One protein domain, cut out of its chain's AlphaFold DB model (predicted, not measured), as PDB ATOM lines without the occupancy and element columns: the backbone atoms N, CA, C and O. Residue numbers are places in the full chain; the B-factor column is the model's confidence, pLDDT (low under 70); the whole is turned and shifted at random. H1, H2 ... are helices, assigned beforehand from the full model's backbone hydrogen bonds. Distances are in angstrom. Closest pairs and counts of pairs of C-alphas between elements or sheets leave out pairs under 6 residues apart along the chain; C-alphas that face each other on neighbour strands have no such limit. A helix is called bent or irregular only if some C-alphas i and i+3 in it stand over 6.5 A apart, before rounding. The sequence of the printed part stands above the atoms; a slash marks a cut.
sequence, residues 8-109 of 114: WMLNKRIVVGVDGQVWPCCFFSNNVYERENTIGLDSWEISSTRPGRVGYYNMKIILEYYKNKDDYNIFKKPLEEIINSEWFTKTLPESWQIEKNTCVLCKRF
ATOM      1  N   TRP A   8      54.297  26.120 -26.422       92.19
ATOM      2  CA  TRP A   8      54.628  26.141 -27.849       92.19
ATOM      3  C   TRP A   8      54.011  27.342 -28.563       92.19
ATOM      4  O   TRP A   8      54.726  28.064 -29.254       92.19
ATOM      5  N   MET A   9      52.723  27.618 -28.345       89.12
ATOM      6  CA  MET A   9      52.080  28.780 -28.968       89.12
ATOM      7  C   MET A   9      52.532  30.096 -28.348       89.12
ATOM      8  O   MET A   9      52.751  31.050 -29.090       89.12
ATOM      9  N   LEU A  10      52.754  30.144 -27.028       91.00
ATOM     10  CA  LEU A  10      53.292  31.341 -26.370       91.00
ATOM     11  C   LEU A  10      54.655  31.740 -26.951       91.00
ATOM     12  O   LEU A  10      54.904  32.915 -27.210       91.00
ATOM     13  N   ASN A  11      55.510  30.756 -27.235       94.44
ATOM     14  CA  ASN A  11      56.827  30.975 -27.830       94.44
ATOM     15  C   ASN A  11      56.832  30.944 -29.367       94.44
ATOM     16  O   ASN A  11      57.909  30.950 -29.962       94.44
ATOM     17  N   LYS A  12      55.658  30.900 -30.016       92.31
ATOM     18  CA  LYS A  12      55.506  30.850 -31.483       92.31
ATOM     19  C   LYS A  12      56.335  29.733 -32.135       92.31
ATOM     20  O   LYS A  12      56.987  29.935 -33.158       92.31
ATOM     21  N   ARG A  13      56.334  28.552 -31.517       94.25
ATOM     22  CA  ARG A  13      57.040  27.355 -31.984       94.25
ATOM     23  C   ARG A  13      56.073  26.400 -32.669       94.25
ATOM     24  O   ARG A  13      54.942  26.224 -32.227       94.25
ATOM     25  N   ILE A  14      56.574  25.729 -33.695       94.69
ATOM     26  CA  ILE A  14      55.900  24.646 -34.415       94.69
ATOM     27  C   ILE A  14      56.895  23.509 -34.646       94.69
ATOM     28  O   ILE A  14      58.109  23.729 -34.629       94.69
ATOM     29  N   VAL A  15      56.394  22.294 -34.857       95.12
ATOM     30  CA  VAL A  15      57.212  21.163 -35.312       95.12
ATOM     31  C   VAL A  15      56.905  20.920 -36.774       95.12
ATOM     32  O   VAL A  15      55.740  20.811 -37.136       95.12
ATOM     33  N   VAL A  16      57.934  20.765 -37.596       96.50
ATOM     34  CA  VAL A  16      57.782  20.230 -38.948       96.50
ATOM     35  C   VAL A  16      58.453  18.863 -38.968       96.50
ATOM     36  O   VAL A  16      59.643  18.752 -38.671       96.50
ATOM     37  N   GLY A  17      57.670  17.820 -39.231       94.50
ATOM     38  CA  GLY A  17      58.163  16.454 -39.368       94.50
ATOM     39  C   GLY A  17      58.973  16.261 -40.650       94.50
ATOM     40  O   GLY A  17      58.864  17.038 -41.598       94.50
ATOM     41  N   VAL A  18      59.776  15.196 -40.697       94.25
ATOM     42  CA  VAL A  18      60.541  14.815 -41.904       94.25
ATOM     43  C   VAL A  18      59.637  14.424 -43.081       94.25
ATOM     44  O   VAL A  18      60.052  14.475 -44.233       94.25
ATOM     45  N   ASP A  19      58.392  14.064 -42.781       94.25
ATOM     46  CA  ASP A  19      57.298  13.790 -43.714       94.25
ATOM     47  C   ASP A  19      56.562  15.064 -44.173       94.25
ATOM     48  O   ASP A  19      55.573  14.986 -44.903       94.25
ATOM     49  N   GLY A  20      57.032  16.239 -43.747       96.69
ATOM     50  CA  GLY A  20      56.440  17.535 -44.057       96.69
ATOM     51  C   GLY A  20      55.235  17.892 -43.187       96.69
ATOM     52  O   GLY A  20      54.648  18.957 -43.370       96.69
ATOM     53  N   GLN A  21      54.844  17.048 -42.230       97.31
ATOM     54  CA  GLN A  21      53.673  17.314 -41.400       97.31
ATOM     55  C   GLN A  21      53.952  18.434 -40.382       97.31
ATOM     56  O   GLN A  21      54.908  18.352 -39.608       97.31
ATOM     57  N   VAL A  22      53.106  19.469 -40.346       97.50
ATOM     58  CA  VAL A  22      53.249  20.619 -39.436       97.50
ATOM     59  C   VAL A  22      52.410  20.426 -38.185       97.50
ATOM     60  O   VAL A  22      51.192  20.506 -38.237       97.50
ATOM     61  N   TRP A  23      53.042  20.267 -37.030       95.44
ATOM     62  CA  TRP A  23      52.359  20.087 -35.754       95.44
ATOM     63  C   TRP A  23      52.433  21.342 -34.876       95.44
ATOM     64  O   TRP A  23      53.491  21.973 -34.791       95.44
ATOM     65  N   PRO A  24      51.367  21.658 -34.115       93.62
ATOM     66  CA  PRO A  24      51.391  22.756 -33.144       93.62
ATOM     67  C   PRO A  24      52.288  22.457 -31.932       93.62
ATOM     68  O   PRO A  24      52.668  23.368 -31.202       93.62
ATOM     69  N   CYS A  25      52.597  21.181 -31.672       93.31
ATOM     70  CA  CYS A  25      53.403  20.738 -30.537       93.31
ATOM     71  C   CYS A  25      53.936  19.311 -30.758       93.31
ATOM     72  O   CYS A  25      53.235  18.461 -31.315       93.31
ATOM     73  N   CYS A  26      55.137  19.006 -30.253       90.88
ATOM     74  CA  CYS A  26      55.739  17.670 -30.353       90.88
ATOM     75  C   CYS A  26      54.924  16.564 -29.658       90.88
ATOM     76  O   CYS A  26      54.941  15.422 -30.114       90.88
ATOM     77  N   PHE A  27      54.156  16.887 -28.607       91.44
ATOM     78  CA  PHE A  27      53.287  15.909 -27.948       91.44
ATOM     79  C   PHE A  27      52.228  15.345 -28.904       91.44
ATOM     80  O   PHE A  27      51.865  14.177 -28.775       91.44
ATOM     81  N   PHE A  28      51.756  16.137 -29.873       91.25
ATOM     82  CA  PHE A  28      50.781  15.672 -30.863       91.25
ATOM     83  C   PHE A  28      51.446  14.751 -31.881       91.25
ATOM     84  O   PHE A  28      50.970  13.637 -32.075       91.25
ATOM     85  N   SER A  29      52.578  15.183 -32.450       89.62
ATOM     86  CA  SER A  29      53.344  14.406 -33.432       89.62
ATOM     87  C   SER A  29      53.686  13.007 -32.913       89.62
ATOM     88  O   SER A  29      53.352  12.007 -33.549       89.62
ATOM     89  N   ASN A  30      54.244  12.923 -31.701       86.56
ATOM     90  CA  ASN A  30      54.628  11.647 -31.102       86.56
ATOM     91  C   ASN A  30      53.418  10.746 -30.837       86.56
ATOM     92  O   ASN A  30      53.489   9.539 -31.058       86.56
ATOM     93  N   ASN A  31      52.307  11.319 -30.363       84.88
ATOM     94  CA  ASN A  31      51.135  10.512 -30.058       84.88
ATOM     95  C   ASN A  31      50.465   9.971 -31.319       84.88
ATOM     96  O   ASN A  31      50.070   8.809 -31.335       84.88
ATOM     97  N   VAL A  32      50.356  10.785 -32.370       85.44
ATOM     98  CA  VAL A  32      49.793  10.324 -33.642       85.44
ATOM     99  C   VAL A  32      50.662   9.219 -34.237       85.44
ATOM    100  O   VAL A  32      50.133   8.157 -34.557       85.44
ATOM    101  N   TYR A  33      51.984   9.404 -34.263       84.31
ATOM    102  CA  TYR A  33      52.911   8.375 -34.728       84.31
ATOM    103  C   TYR A  33      52.758   7.057 -33.952       84.31
ATOM    104  O   TYR A  33      52.619   5.993 -34.553       84.31
ATOM    105  N   GLU A  34      52.731   7.102 -32.616       81.44
ATOM    106  CA  GLU A  34      52.542   5.904 -31.790       81.44
ATOM    107  C   GLU A  34      51.215   5.201 -32.119       81.44
ATOM    108  O   GLU A  34      51.172   3.983 -32.287       81.44
ATOM    109  N   ARG A  35      50.120   5.958 -32.244       78.38
ATOM    110  CA  ARG A  35      48.776   5.415 -32.494       78.38
ATOM    111  C   ARG A  35      48.651   4.782 -33.874       78.38
ATOM    112  O   ARG A  35      48.102   3.685 -33.981       78.38
ATOM    113  N   GLU A  36      49.181   5.436 -34.901       78.44
ATOM    114  CA  GLU A  36      49.221   4.891 -36.259       78.44
ATOM    115  C   GLU A  36      49.937   3.543 -36.304       78.44
ATOM    116  O   GLU A  36      49.420   2.594 -36.890       78.44
ATOM    117  N   ASN A  37      51.082   3.441 -35.625       80.12
ATOM    118  CA  ASN A  37      51.932   2.254 -35.675       80.12
ATOM    119  C   ASN A  37      51.511   1.131 -34.710       80.12
ATOM    120  O   ASN A  37      52.023   0.020 -34.822       80.12
ATOM    121  N   THR A  38      50.601   1.384 -33.761       76.00
ATOM    122  CA  THR A  38      50.208   0.387 -32.743       76.00
ATOM    123  C   THR A  38      48.800  -0.165 -32.912       76.00
ATOM    124  O   THR A  38      48.587  -1.351 -32.672       76.00
ATOM    125  N   ILE A  39      47.825   0.670 -33.279       69.81
ATOM    126  CA  ILE A  39      46.408   0.272 -33.290       69.81
ATOM    127  C   ILE A  39      45.735   0.441 -34.656       69.81
ATOM    128  O   ILE A  39      44.702  -0.186 -34.892       69.81
ATOM    129  N   GLY A  40      46.305   1.240 -35.560       68.38
ATOM    130  CA  GLY A  40      45.664   1.589 -36.827       68.38
ATOM    131  C   GLY A  40      44.501   2.579 -36.659       68.38
ATOM    132  O   GLY A  40      43.947   2.765 -35.571       68.38
ATOM    133  N   LEU A  41      44.138   3.249 -37.753       65.19
ATOM    134  CA  LEU A  41      43.221   4.397 -37.749       65.19
ATOM    135  C   LEU A  41      41.781   4.040 -37.383       65.19
ATOM    136  O   LEU A  41      41.173   4.740 -36.576       65.19
ATOM    137  N   ASP A  42      41.272   2.922 -37.897       67.25
ATOM    138  CA  ASP A  42      39.913   2.453 -37.601       67.25
ATOM    139  C   ASP A  42      39.758   2.154 -36.107       67.25
ATOM    140  O   ASP A  42      38.789   2.557 -35.456       67.25
ATOM    141  N   SER A  43      40.775   1.521 -35.517       68.25
ATOM    142  CA  SER A  43      40.829   1.296 -34.076       68.25
ATOM    143  C   SER A  43      40.953   2.601 -33.308       68.25
ATOM    144  O   SER A  43      40.399   2.696 -32.215       68.25
ATOM    145  N   TRP A  44      41.660   3.605 -33.837       69.38
ATOM    146  CA  TRP A  44      41.765   4.907 -33.186       69.38
ATOM    147  C   TRP A  44      40.410   5.614 -33.149       69.38
ATOM    148  O   TRP A  44      39.990   6.019 -32.064       69.38
ATOM    149  N   GLU A  45      39.680   5.647 -34.266       66.06
ATOM    150  CA  GLU A  45      38.324   6.195 -34.337       66.06
ATOM    151  C   GLU A  45      37.392   5.468 -33.360       66.06
ATOM    152  O   GLU A  45      36.823   6.112 -32.480       66.06
ATOM    153  N   ILE A  46      37.350   4.132 -33.380       62.16
ATOM    154  CA  ILE A  46      36.565   3.317 -32.431       62.16
ATOM    155  C   ILE A  46      36.990   3.581 -30.973       62.16
ATOM    156  O   ILE A  46      36.155   3.731 -30.073       62.16
ATOM    157  N   SER A  47      38.297   3.670 -30.719       61.91
ATOM    158  CA  SER A  47      38.874   3.961 -29.401       61.91
ATOM    159  C   SER A  47      38.729   5.414 -28.968       61.91
ATOM    160  O   SER A  47      39.087   5.703 -27.831       61.91
ATOM    161  N   SER A  48      38.195   6.292 -29.820       59.62
ATOM    162  CA  SER A  48      37.837   7.685 -29.516       59.62
ATOM    163  C   SER A  48      36.317   7.902 -29.374       59.62
ATOM    164  O   SER A  48      35.880   9.002 -29.042       59.62
ATOM    165  N   THR A  49      35.510   6.844 -29.583       56.88
ATOM    166  CA  THR A  49      34.047   6.899 -29.796       56.88
ATOM    167  C   THR A  49      33.142   6.075 -28.846       56.88
ATOM    168  O   THR A  49      31.991   6.452 -28.647       56.88
ATOM    169  N   ARG A  50      33.628   4.990 -28.214       58.59
ATOM    170  CA  ARG A  50      32.978   4.257 -27.078       58.59
ATOM    171  C   ARG A  50      32.495   5.179 -25.881       58.59
ATOM    172  O   ARG A  50      32.483   6.399 -25.958       58.59
ATOM    173  N   PRO A  51      32.059   4.666 -24.728       52.66
ATOM    174  CA  PRO A  51      32.014   5.501 -23.497       52.66
ATOM    175  C   PRO A  51      32.766   4.872 -22.309       52.66
ATOM    176  O   PRO A  51      32.851   3.651 -22.209       52.66
ATOM    177  N   GLY A  52      33.294   5.681 -21.375       52.03
ATOM    178  CA  GLY A  52      33.722   5.205 -20.040       52.03
ATOM    179  C   GLY A  52      35.222   4.974 -19.777       52.03
ATOM    180  O   GLY A  52      35.572   4.526 -18.688       52.03
ATOM    181  N   ARG A  53      36.140   5.305 -20.701       54.06
ATOM    182  CA  ARG A  53      37.590   5.379 -20.393       54.06
ATOM    183  C   ARG A  53      38.011   6.835 -20.170       54.06
ATOM    184  O   ARG A  53      37.684   7.705 -20.957       54.06
ATOM    185  N   VAL A  54      38.769   7.127 -19.119       44.97
ATOM    186  CA  VAL A  54      39.107   8.510 -18.702       44.97
ATOM    187  C   VAL A  54      40.055   9.245 -19.687       44.97
ATOM    188  O   VAL A  54      40.175  10.464 -19.646       44.97
ATOM    189  N   GLY A  55      40.659   8.548 -20.660       51.50
ATOM    190  CA  GLY A  55      41.530   9.134 -21.702       51.50
ATOM    191  C   GLY A  55      40.859   9.430 -23.051       51.50
ATOM    192  O   GLY A  55      41.544   9.625 -24.048       51.50
ATOM    193  N   TYR A  56      39.531   9.385 -23.105       50.78
ATOM    194  CA  TYR A  56      38.801   9.007 -24.308       50.78
ATOM    195  C   TYR A  56      38.179  10.141 -25.139       50.78
ATOM    196  O   TYR A  56      38.348  10.189 -26.351       50.78
ATOM    197  N   TYR A  57      37.482  11.076 -24.491       50.12
ATOM    198  CA  TYR A  57      36.826  12.202 -25.174       50.12
ATOM    199  C   TYR A  57      37.827  13.255 -25.671       50.12
ATOM    200  O   TYR A  57      37.541  14.051 -26.558       50.12
ATOM    201  N   ASN A  58      39.046  13.199 -25.146       63.88
ATOM    202  CA  ASN A  58      40.025  14.269 -25.233       63.88
ATOM    203  C   ASN A  58      41.075  14.014 -26.336       63.88
ATOM    204  O   ASN A  58      42.204  14.485 -26.232       63.88
ATOM    205  N   MET A  59      40.742  13.232 -27.368       76.06
ATOM    206  CA  MET A  59      41.589  13.041 -28.562       76.06
ATOM    207  C   MET A  59      40.889  13.453 -29.860       76.06
ATOM    208  O   MET A  59      41.519  13.442 -30.914       76.06
ATOM    209  N   LYS A  60      39.613  13.861 -29.789       82.31
ATOM    210  CA  LYS A  60      38.809  14.238 -30.960       82.31
ATOM    211  C   LYS A  60      39.471  15.338 -31.792       82.31
ATOM    212  O   LYS A  60      39.496  15.225 -33.009       82.31
ATOM    213  N   ILE A  61      40.055  16.344 -31.141       88.38
ATOM    214  CA  ILE A  61      40.723  17.457 -31.829       88.38
ATOM    215  C   ILE A  61      41.946  16.999 -32.643       88.38
ATOM    216  O   ILE A  61      42.168  17.484 -33.748       88.38
ATOM    217  N   ILE A  62      42.705  16.018 -32.137       87.50
ATOM    218  CA  ILE A  62      43.853  15.440 -32.853       87.50
ATOM    219  C   ILE A  62      43.361  14.549 -33.997       87.50
ATOM    220  O   ILE A  62      43.946  14.557 -35.074       87.50
ATOM    221  N   LEU A  63      42.267  13.807 -33.796       85.50
ATOM    222  CA  LEU A  63      41.666  13.002 -34.861       85.50
ATOM    223  C   LEU A  63      41.123  13.879 -36.000       85.50
ATOM    224  O   LEU A  63      41.293  13.536 -37.163       85.50
ATOM    225  N   GLU A  64      40.493  15.009 -35.678       88.88
ATOM    226  CA  GLU A  64      40.017  15.987 -36.662       88.88
ATOM    227  C   GLU A  64      41.168  16.558 -37.493       88.88
ATOM    228  O   GLU A  64      41.092  16.556 -38.719       88.88
ATOM    229  N   TYR A  65      42.262  16.958 -36.838       92.38
ATOM    230  CA  TYR A  65      43.492  17.336 -37.529       92.38
ATOM    231  C   TYR A  65      43.969  16.222 -38.454       92.38
ATOM    232  O   TYR A  65      44.257  16.442 -39.625       92.38
ATOM    233  N   TYR A  66      44.028  15.002 -37.924       88.56
ATOM    234  CA  TYR A  66      44.602  13.874 -38.631       88.56
ATOM    235  C   TYR A  66      43.800  13.487 -39.879       88.56
ATOM    236  O   TYR A  66      44.380  13.191 -40.924       88.56
ATOM    237  N   LYS A  67      42.465  13.550 -39.803       89.19
ATOM    238  CA  LYS A  67      41.573  13.341 -40.953       89.19
ATOM    239  C   LYS A  67      41.830  14.342 -42.085       89.19
ATOM    240  O   LYS A  67      41.580  14.006 -43.235       89.19
ATOM    241  N   ASN A  68      42.377  15.514 -41.765       93.81
ATOM    242  CA  ASN A  68      42.734  16.567 -42.715       93.81
ATOM    243  C   ASN A  68      44.258  16.788 -42.792       93.81
ATOM    244  O   ASN A  68      44.707  17.866 -43.165       93.81
ATOM    245  N   LYS A  69      45.086  15.790 -42.439       92.88
ATOM    246  CA  LYS A  69      46.548  15.963 -42.296       92.88
ATOM    247  C   LYS A  69      47.241  16.523 -43.541       92.88
ATOM    248  O   LYS A  69      48.231  17.243 -43.428       92.88
ATOM    249  N   ASP A  70      46.688  16.231 -44.712       95.81
ATOM    250  CA  ASP A  70      47.168  16.726 -45.998       95.81
ATOM    251  C   ASP A  70      47.082  18.253 -46.125       95.81
ATOM    252  O   ASP A  70      47.950  18.859 -46.752       95.81
ATOM    253  N   ASP A  71      46.098  18.880 -45.476       97.19
ATOM    254  CA  ASP A  71      45.957  20.336 -45.412       97.19
ATOM    255  C   ASP A  71      46.993  20.995 -44.494       97.19
ATOM    256  O   ASP A  71      47.139  22.215 -44.512       97.19
ATOM    257  N   TYR A  72      47.723  20.203 -43.709       97.38
ATOM    258  CA  TYR A  72      48.717  20.675 -42.746       97.38
ATOM    259  C   TYR A  72      50.124  20.155 -43.068       97.38
ATOM    260  O   TYR A  72      50.960  20.008 -42.175       97.38
ATOM    261  N   ASN A  73      50.392  19.852 -44.341       98.12
ATOM    262  CA  ASN A  73      51.678  19.344 -44.806       98.12
ATOM    263  C   ASN A  73      52.403  20.373 -45.696       98.12
ATOM    264  O   ASN A  73      51.854  20.817 -46.707       98.12
ATOM    265  N   ILE A  74      53.653  20.719 -45.359       98.19
ATOM    266  CA  ILE A  74      54.444  21.733 -46.086       98.19
ATOM    267  C   ILE A  74      54.775  21.346 -47.529       98.19
ATOM    268  O   ILE A  74      55.109  22.210 -48.335       98.19
ATOM    269  N   PHE A  75      54.698  20.062 -47.875       98.25
ATOM    270  CA  PHE A  75      54.885  19.606 -49.251       98.25
ATOM    271  C   PHE A  75      53.627  19.811 -50.107       98.25
ATOM    272  O   PHE A  75      53.692  19.651 -51.324       98.25
ATOM    273  N   LYS A  76      52.490  20.160 -49.488       98.06
ATOM    274  CA  LYS A  76      51.196  20.375 -50.152       98.06
ATOM    275  C   LYS A  76      50.722  21.825 -50.077       98.06
ATOM    276  O   LYS A  76      50.092  22.291 -51.022       98.06
ATOM    277  N   LYS A  77      51.024  22.535 -48.985       97.75
ATOM    278  CA  LYS A  77      50.631  23.936 -48.775       97.75
ATOM    279  C   LYS A  77      51.774  24.774 -48.198       97.75
ATOM    280  O   LYS A  77      52.598  24.239 -47.454       97.75
ATOM    281  N   PRO A  78      51.833  26.088 -48.488       98.06
ATOM    282  CA  PRO A  78      52.787  26.987 -47.850       98.06
ATOM    283  C   PRO A  78      52.648  26.962 -46.327       98.06
ATOM    284  O   PRO A  78      51.539  26.965 -45.794       98.06
ATOM    285  N   LEU A  79      53.777  27.008 -45.616       97.06
ATOM    286  CA  LEU A  79      53.779  26.980 -44.152       97.06
ATOM    287  C   LEU A  79      52.913  28.093 -43.541       97.06
ATOM    288  O   LEU A  79      52.203  27.849 -42.569       97.06
ATOM    289  N   GLU A  80      52.953  29.294 -44.122       97.06
ATOM    290  CA  GLU A  80      52.155  30.439 -43.680       97.06
ATOM    291  C   GLU A  80      50.646  30.169 -43.766       97.06
ATOM    292  O   GLU A  80      49.906  30.524 -42.852       97.06
ATOM    293  N   GLU A  81      50.181  29.492 -44.817       98.19
ATOM    294  CA  GLU A  81      48.773  29.111 -44.957       98.19
ATOM    295  C   GLU A  81      48.373  28.081 -43.888       98.19
ATOM    296  O   GLU A  81      47.307  28.184 -43.283       98.19
ATOM    297  N   ILE A  82      49.262  27.127 -43.595       98.12
ATOM    298  CA  ILE A  82      49.022  26.069 -42.607       98.12
ATOM    299  C   ILE A  82      48.875  26.652 -41.196       98.12
ATOM    300  O   ILE A  82      47.891  26.367 -40.509       98.12
ATOM    301  N   ILE A  83      49.827  27.480 -40.756       96.12
ATOM    302  CA  ILE A  83      49.822  28.024 -39.386       96.12
ATOM    303  C   ILE A  83      48.721  29.068 -39.165       96.12
ATOM    304  O   ILE A  83      48.302  29.267 -38.028       96.12
ATOM    305  N   ASN A  84      48.237  29.702 -40.238       96.81
ATOM    306  CA  ASN A  84      47.109  30.633 -40.202       96.81
ATOM    307  C   ASN A  84      45.757  29.955 -40.480       96.81
ATOM    308  O   ASN A  84      44.729  30.632 -40.526       96.81
ATOM    309  N   SER A  85      45.731  28.631 -40.655       97.06
ATOM    310  CA  SER A  85      44.489  27.889 -40.857       97.06
ATOM    311  C   SER A  85      43.554  28.001 -39.650       97.06
ATOM    312  O   SER A  85      43.974  28.240 -38.511       97.06
ATOM    313  N   GLU A  86      42.258  27.789 -39.890       97.12
ATOM    314  CA  GLU A  86      41.230  27.806 -38.843       97.12
ATOM    315  C   GLU A  86      41.549  26.824 -37.712       97.12
ATOM    316  O   GLU A  86      41.380  27.152 -36.538       97.12
ATOM    317  N   TRP A  87      42.098  25.657 -38.051       95.88
ATOM    318  CA  TRP A  87      42.397  24.642 -37.053       95.88
ATOM    319  C   TRP A  87      43.464  25.101 -36.049       95.88
ATOM    320  O   TRP A  87      43.283  24.942 -34.839       95.88
ATOM    321  N   PHE A  88      44.547  25.721 -36.532       95.25
ATOM    322  CA  PHE A  88      45.628  26.236 -35.685       95.25
ATOM    323  C   PHE A  88      45.208  27.466 -34.878       95.25
ATOM    324  O   PHE A  88      45.560  27.585 -33.704       95.25
ATOM    325  N   THR A  89      44.473  28.383 -35.507       95.44
ATOM    326  CA  THR A  89      44.193  29.708 -34.936       95.44
ATOM    327  C   THR A  89      42.920  29.761 -34.097       95.44
ATOM    328  O   THR A  89      42.820  30.615 -33.217       95.44
ATOM    329  N   LYS A  90      41.965  28.852 -34.333       95.69
ATOM    330  CA  LYS A  90      40.659  28.834 -33.658       95.69
ATOM    331  C   LYS A  90      40.337  27.478 -33.049       95.69
ATOM    332  O   LYS A  90      40.255  27.380 -31.829       95.69
ATOM    333  N   THR A  91      40.216  26.424 -33.858       94.81
ATOM    334  CA  THR A  91      39.676  25.130 -33.402       94.81
ATOM    335  C   THR A  91      40.461  24.561 -32.222       94.81
ATOM    336  O   THR A  91      39.873  24.155 -31.215       94.81
ATOM    337  N   LEU A  92      41.797  24.556 -32.300       94.06
ATOM    338  CA  LEU A  92      42.639  24.062 -31.216       94.06
ATOM    339  C   LEU A  92      42.577  24.968 -29.964       94.06
ATOM    340  O   LEU A  92      42.262  24.427 -28.899       94.06
ATOM    341  N   PRO A  93      42.823  26.293 -30.026       93.31
ATOM    342  CA  PRO A  93      42.714  27.161 -28.849       93.31
ATOM    343  C   PRO A  93      41.333  27.181 -28.182       93.31
ATOM    344  O   PRO A  93      41.222  27.121 -26.955       93.31
ATOM    345  N   GLU A  94      40.262  27.213 -28.974       93.69
ATOM    346  CA  GLU A  94      38.888  27.220 -28.467       93.69
ATOM    347  C   GLU A  94      38.520  25.886 -27.800       93.69
ATOM    348  O   GLU A  94      37.747  25.861 -26.839       93.69
ATOM    349  N   SER A  95      39.141  24.773 -28.219       91.75
ATOM    350  CA  SER A  95      38.946  23.470 -27.569       91.75
ATOM    351  C   SER A  95      39.336  23.465 -26.085       91.75
ATOM    352  O   SER A  95      38.837  22.633 -25.320       91.75
ATOM    353  N   TRP A  96      40.199  24.384 -25.640       91.38
ATOM    354  CA  TRP A  96      40.622  24.474 -24.239       91.38
ATOM    355  C   TRP A  96      39.582  25.114 -23.321       91.38
ATOM    356  O   TRP A  96      39.670  24.958 -22.107       91.38
ATOM    357  N   GLN A  97      38.587  25.804 -23.883       89.38
ATOM    358  CA  GLN A  97      37.543  26.484 -23.106       89.38
ATOM    359  C   GLN A  97      36.485  25.508 -22.569       89.38
ATOM    360  O   GLN A  97      35.753  25.818 -21.630       89.38
ATOM    361  N   ILE A  98      36.395  24.311 -23.158       85.69
ATOM    362  CA  ILE A  98      35.417  23.283 -22.799       85.69
ATOM    363  C   ILE A  98      36.168  22.024 -22.378       85.69
ATOM    364  O   ILE A  98      36.796  21.371 -23.208       85.69
ATOM    365  N   GLU A  99      36.022  21.616 -21.113       82.38
ATOM    366  CA  GLU A  99      36.797  20.509 -20.529       82.38
ATOM    367  C   GLU A  99      36.724  19.241 -21.365       82.38
ATOM    368  O   GLU A  99      37.716  18.548 -21.565       82.38
ATOM    369  N   LYS A 100      35.522  18.929 -21.845       81.44
ATOM    370  CA  LYS A 100      35.238  17.728 -22.625       81.44
ATOM    371  C   LYS A 100      35.919  17.728 -24.000       81.44
ATOM    372  O   LYS A 100      36.110  16.660 -24.569       81.44
ATOM    373  N   ASN A 101      36.257  18.904 -24.525       83.69
ATOM    374  CA  ASN A 101      36.863  19.073 -25.845       83.69
ATOM    375  C   ASN A 101      38.385  19.230 -25.761       83.69
ATOM    376  O   ASN A 101      39.089  18.941 -26.728       83.69
ATOM    377  N   THR A 102      38.901  19.658 -24.608       88.12
ATOM    378  CA  THR A 102      40.330  19.898 -24.408       88.12
ATOM    379  C   THR A 102      41.118  18.602 -24.526       88.12
ATOM    380  O   THR A 102      40.845  17.629 -23.816       88.12
ATOM    381  N   CYS A 103      42.154  18.608 -25.367       88.06
ATOM    382  CA  CYS A 103      42.990  17.433 -25.564       88.06
ATOM    383  C   CYS A 103      43.654  16.952 -24.261       88.06
ATOM    384  O   CYS A 103      44.145  17.758 -23.472       88.06
ATOM    385  N   VAL A 104      43.743  15.631 -24.046       86.06
ATOM    386  CA  VAL A 104      44.344  15.045 -22.832       86.06
ATOM    387  C   VAL A 104      45.821  15.399 -22.721       86.06
ATOM    388  O   VAL A 104      46.321  15.578 -21.616       86.06
ATOM    389  N   LEU A 105      46.506  15.545 -23.856       89.00
ATOM    390  CA  LEU A 105      47.901  15.964 -23.900       89.00
ATOM    391  C   LEU A 105      48.034  17.418 -23.442       89.00
ATOM    392  O   LEU A 105      48.867  17.706 -22.589       89.00
ATOM    393  N   CYS A 106      47.153  18.307 -23.909       91.38
ATOM    394  CA  CYS A 106      47.105  19.689 -23.433       91.38
ATOM    395  C   CYS A 106      46.807  19.750 -21.930       91.38
ATOM    396  O   CYS A 106      47.518  20.433 -21.205       91.38
ATOM    397  N   LYS A 107      45.831  18.982 -21.427       89.75
ATOM    398  CA  LYS A 107      45.559  18.914 -19.978       89.75
ATOM    399  C   LYS A 107      46.755  18.400 -19.181       89.75
ATOM    400  O   LYS A 107      47.044  18.878 -18.094       89.75
ATOM    401  N   ARG A 108      47.448  17.386 -19.696       88.19
ATOM    402  CA  ARG A 108      48.554  16.749 -18.977       88.19
ATOM    403  C   ARG A 108      49.786  17.643 -18.891       88.19
ATOM    404  O   ARG A 108      50.444  17.635 -17.857       88.19
ATOM    405  N   PHE A 109      50.117  18.345 -19.973       91.00
ATOM    406  CA  PHE A 109      51.393  19.055 -20.098       91.00
ATOM    407  C   PHE A 109      51.274  20.576 -20.003       91.00
ATOM    408  O   PHE A 109      52.268  21.228 -19.713       91.00
TER     409      PHE A 109
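This is residues 8 to 109 of the 114 residues of an uncharacterized protein of Parcubacteria group bacterium (UniProt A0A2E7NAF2). The longest helix, H1, forms one layer of a two-layered slab together with residues 8 to 25 before it and the short helix H7, while H2, H3, H4, H5 and H6 spread out in the other layer. H3 is near the middle of the whole, with H2 on one side of it and H6 side by side with it on the other; H4 and H5 lie toward one end of the slab, and the link from H2 to H3 loops out to the other end. The helices have few contacts with each other, and residues 8 to 25 fold back on themselves in a short antiparallel pairing of residues 15 to 16 with 22 to 23. The printed part has 102 residues with seven named helices, H1 to H7 in chain order, and no named strand; the class is all helix. The whole is compact, with a radius of gyration of the C-alphas of 13.4 A and spans of 40 by 30 by 20 A.

H1, residues 26 to 38, is 18.3 A long, from C-alpha 26 at (55.739, 17.670, -30.353) to C-alpha 38 at (50.208, 0.387, -32.743). H2 is residues 41 to 47, 9.4 A. H3, residues 57 to 67, is 16.5 A long and irregular, with C-alphas 58 and 61 7.4 A apart. H4 is residues 69 to 72 and H5 residues 79 to 83. H6, residues 86 to 95, is 12.3 A long and only just irregular, with C-alphas 89 and 92 6.9 A apart. H7, residues 104 to 109, ends at C-alpha 109 at (51.393, 19.055, -20.098).

H1 is close to H3 but not clearly touching, about perpendicular at 84 degrees; their closest C-alphas, of Phe 28 and Ile 62, are 7.2 A apart. H1 is likewise close to H2 but not clearly touching, with the closest C-alphas, of Arg 35 and Trp 44, 7.1 A apart. H3 and H6 touch, opposite ways at a shallow tilt of 7 degrees, with the closest C-alphas, of Ile 61 and Leu 92, 6.9 A apart. H7 is close to H3 but not clearly touching; the closest C-alphas, of Asn 58 and Val 104, are 5.0 A apart. H3 and H4 meet only through their link. H5 is close to H4 but not clearly touching, with the closest C-alphas, of Tyr 72 and Ile 82, 5.4 A apart. Among the pairs that are apart are H1 and H6, and H6 and H7. Every O i to N i+4 pair is within hydrogen-bond range in H1, H2, H5 and H7, against 5 of 7 in H3 and 3 of 6 in H6; H4 is too short for such a pair.

The two C-alphas farthest apart, of Gly 52 and Pro 78, are 40.1 A apart. The printed part has no cut, and no link between the helices is long. The mean pLDDT of the printed part is 85.2, and residues 39 to 58 are under 70.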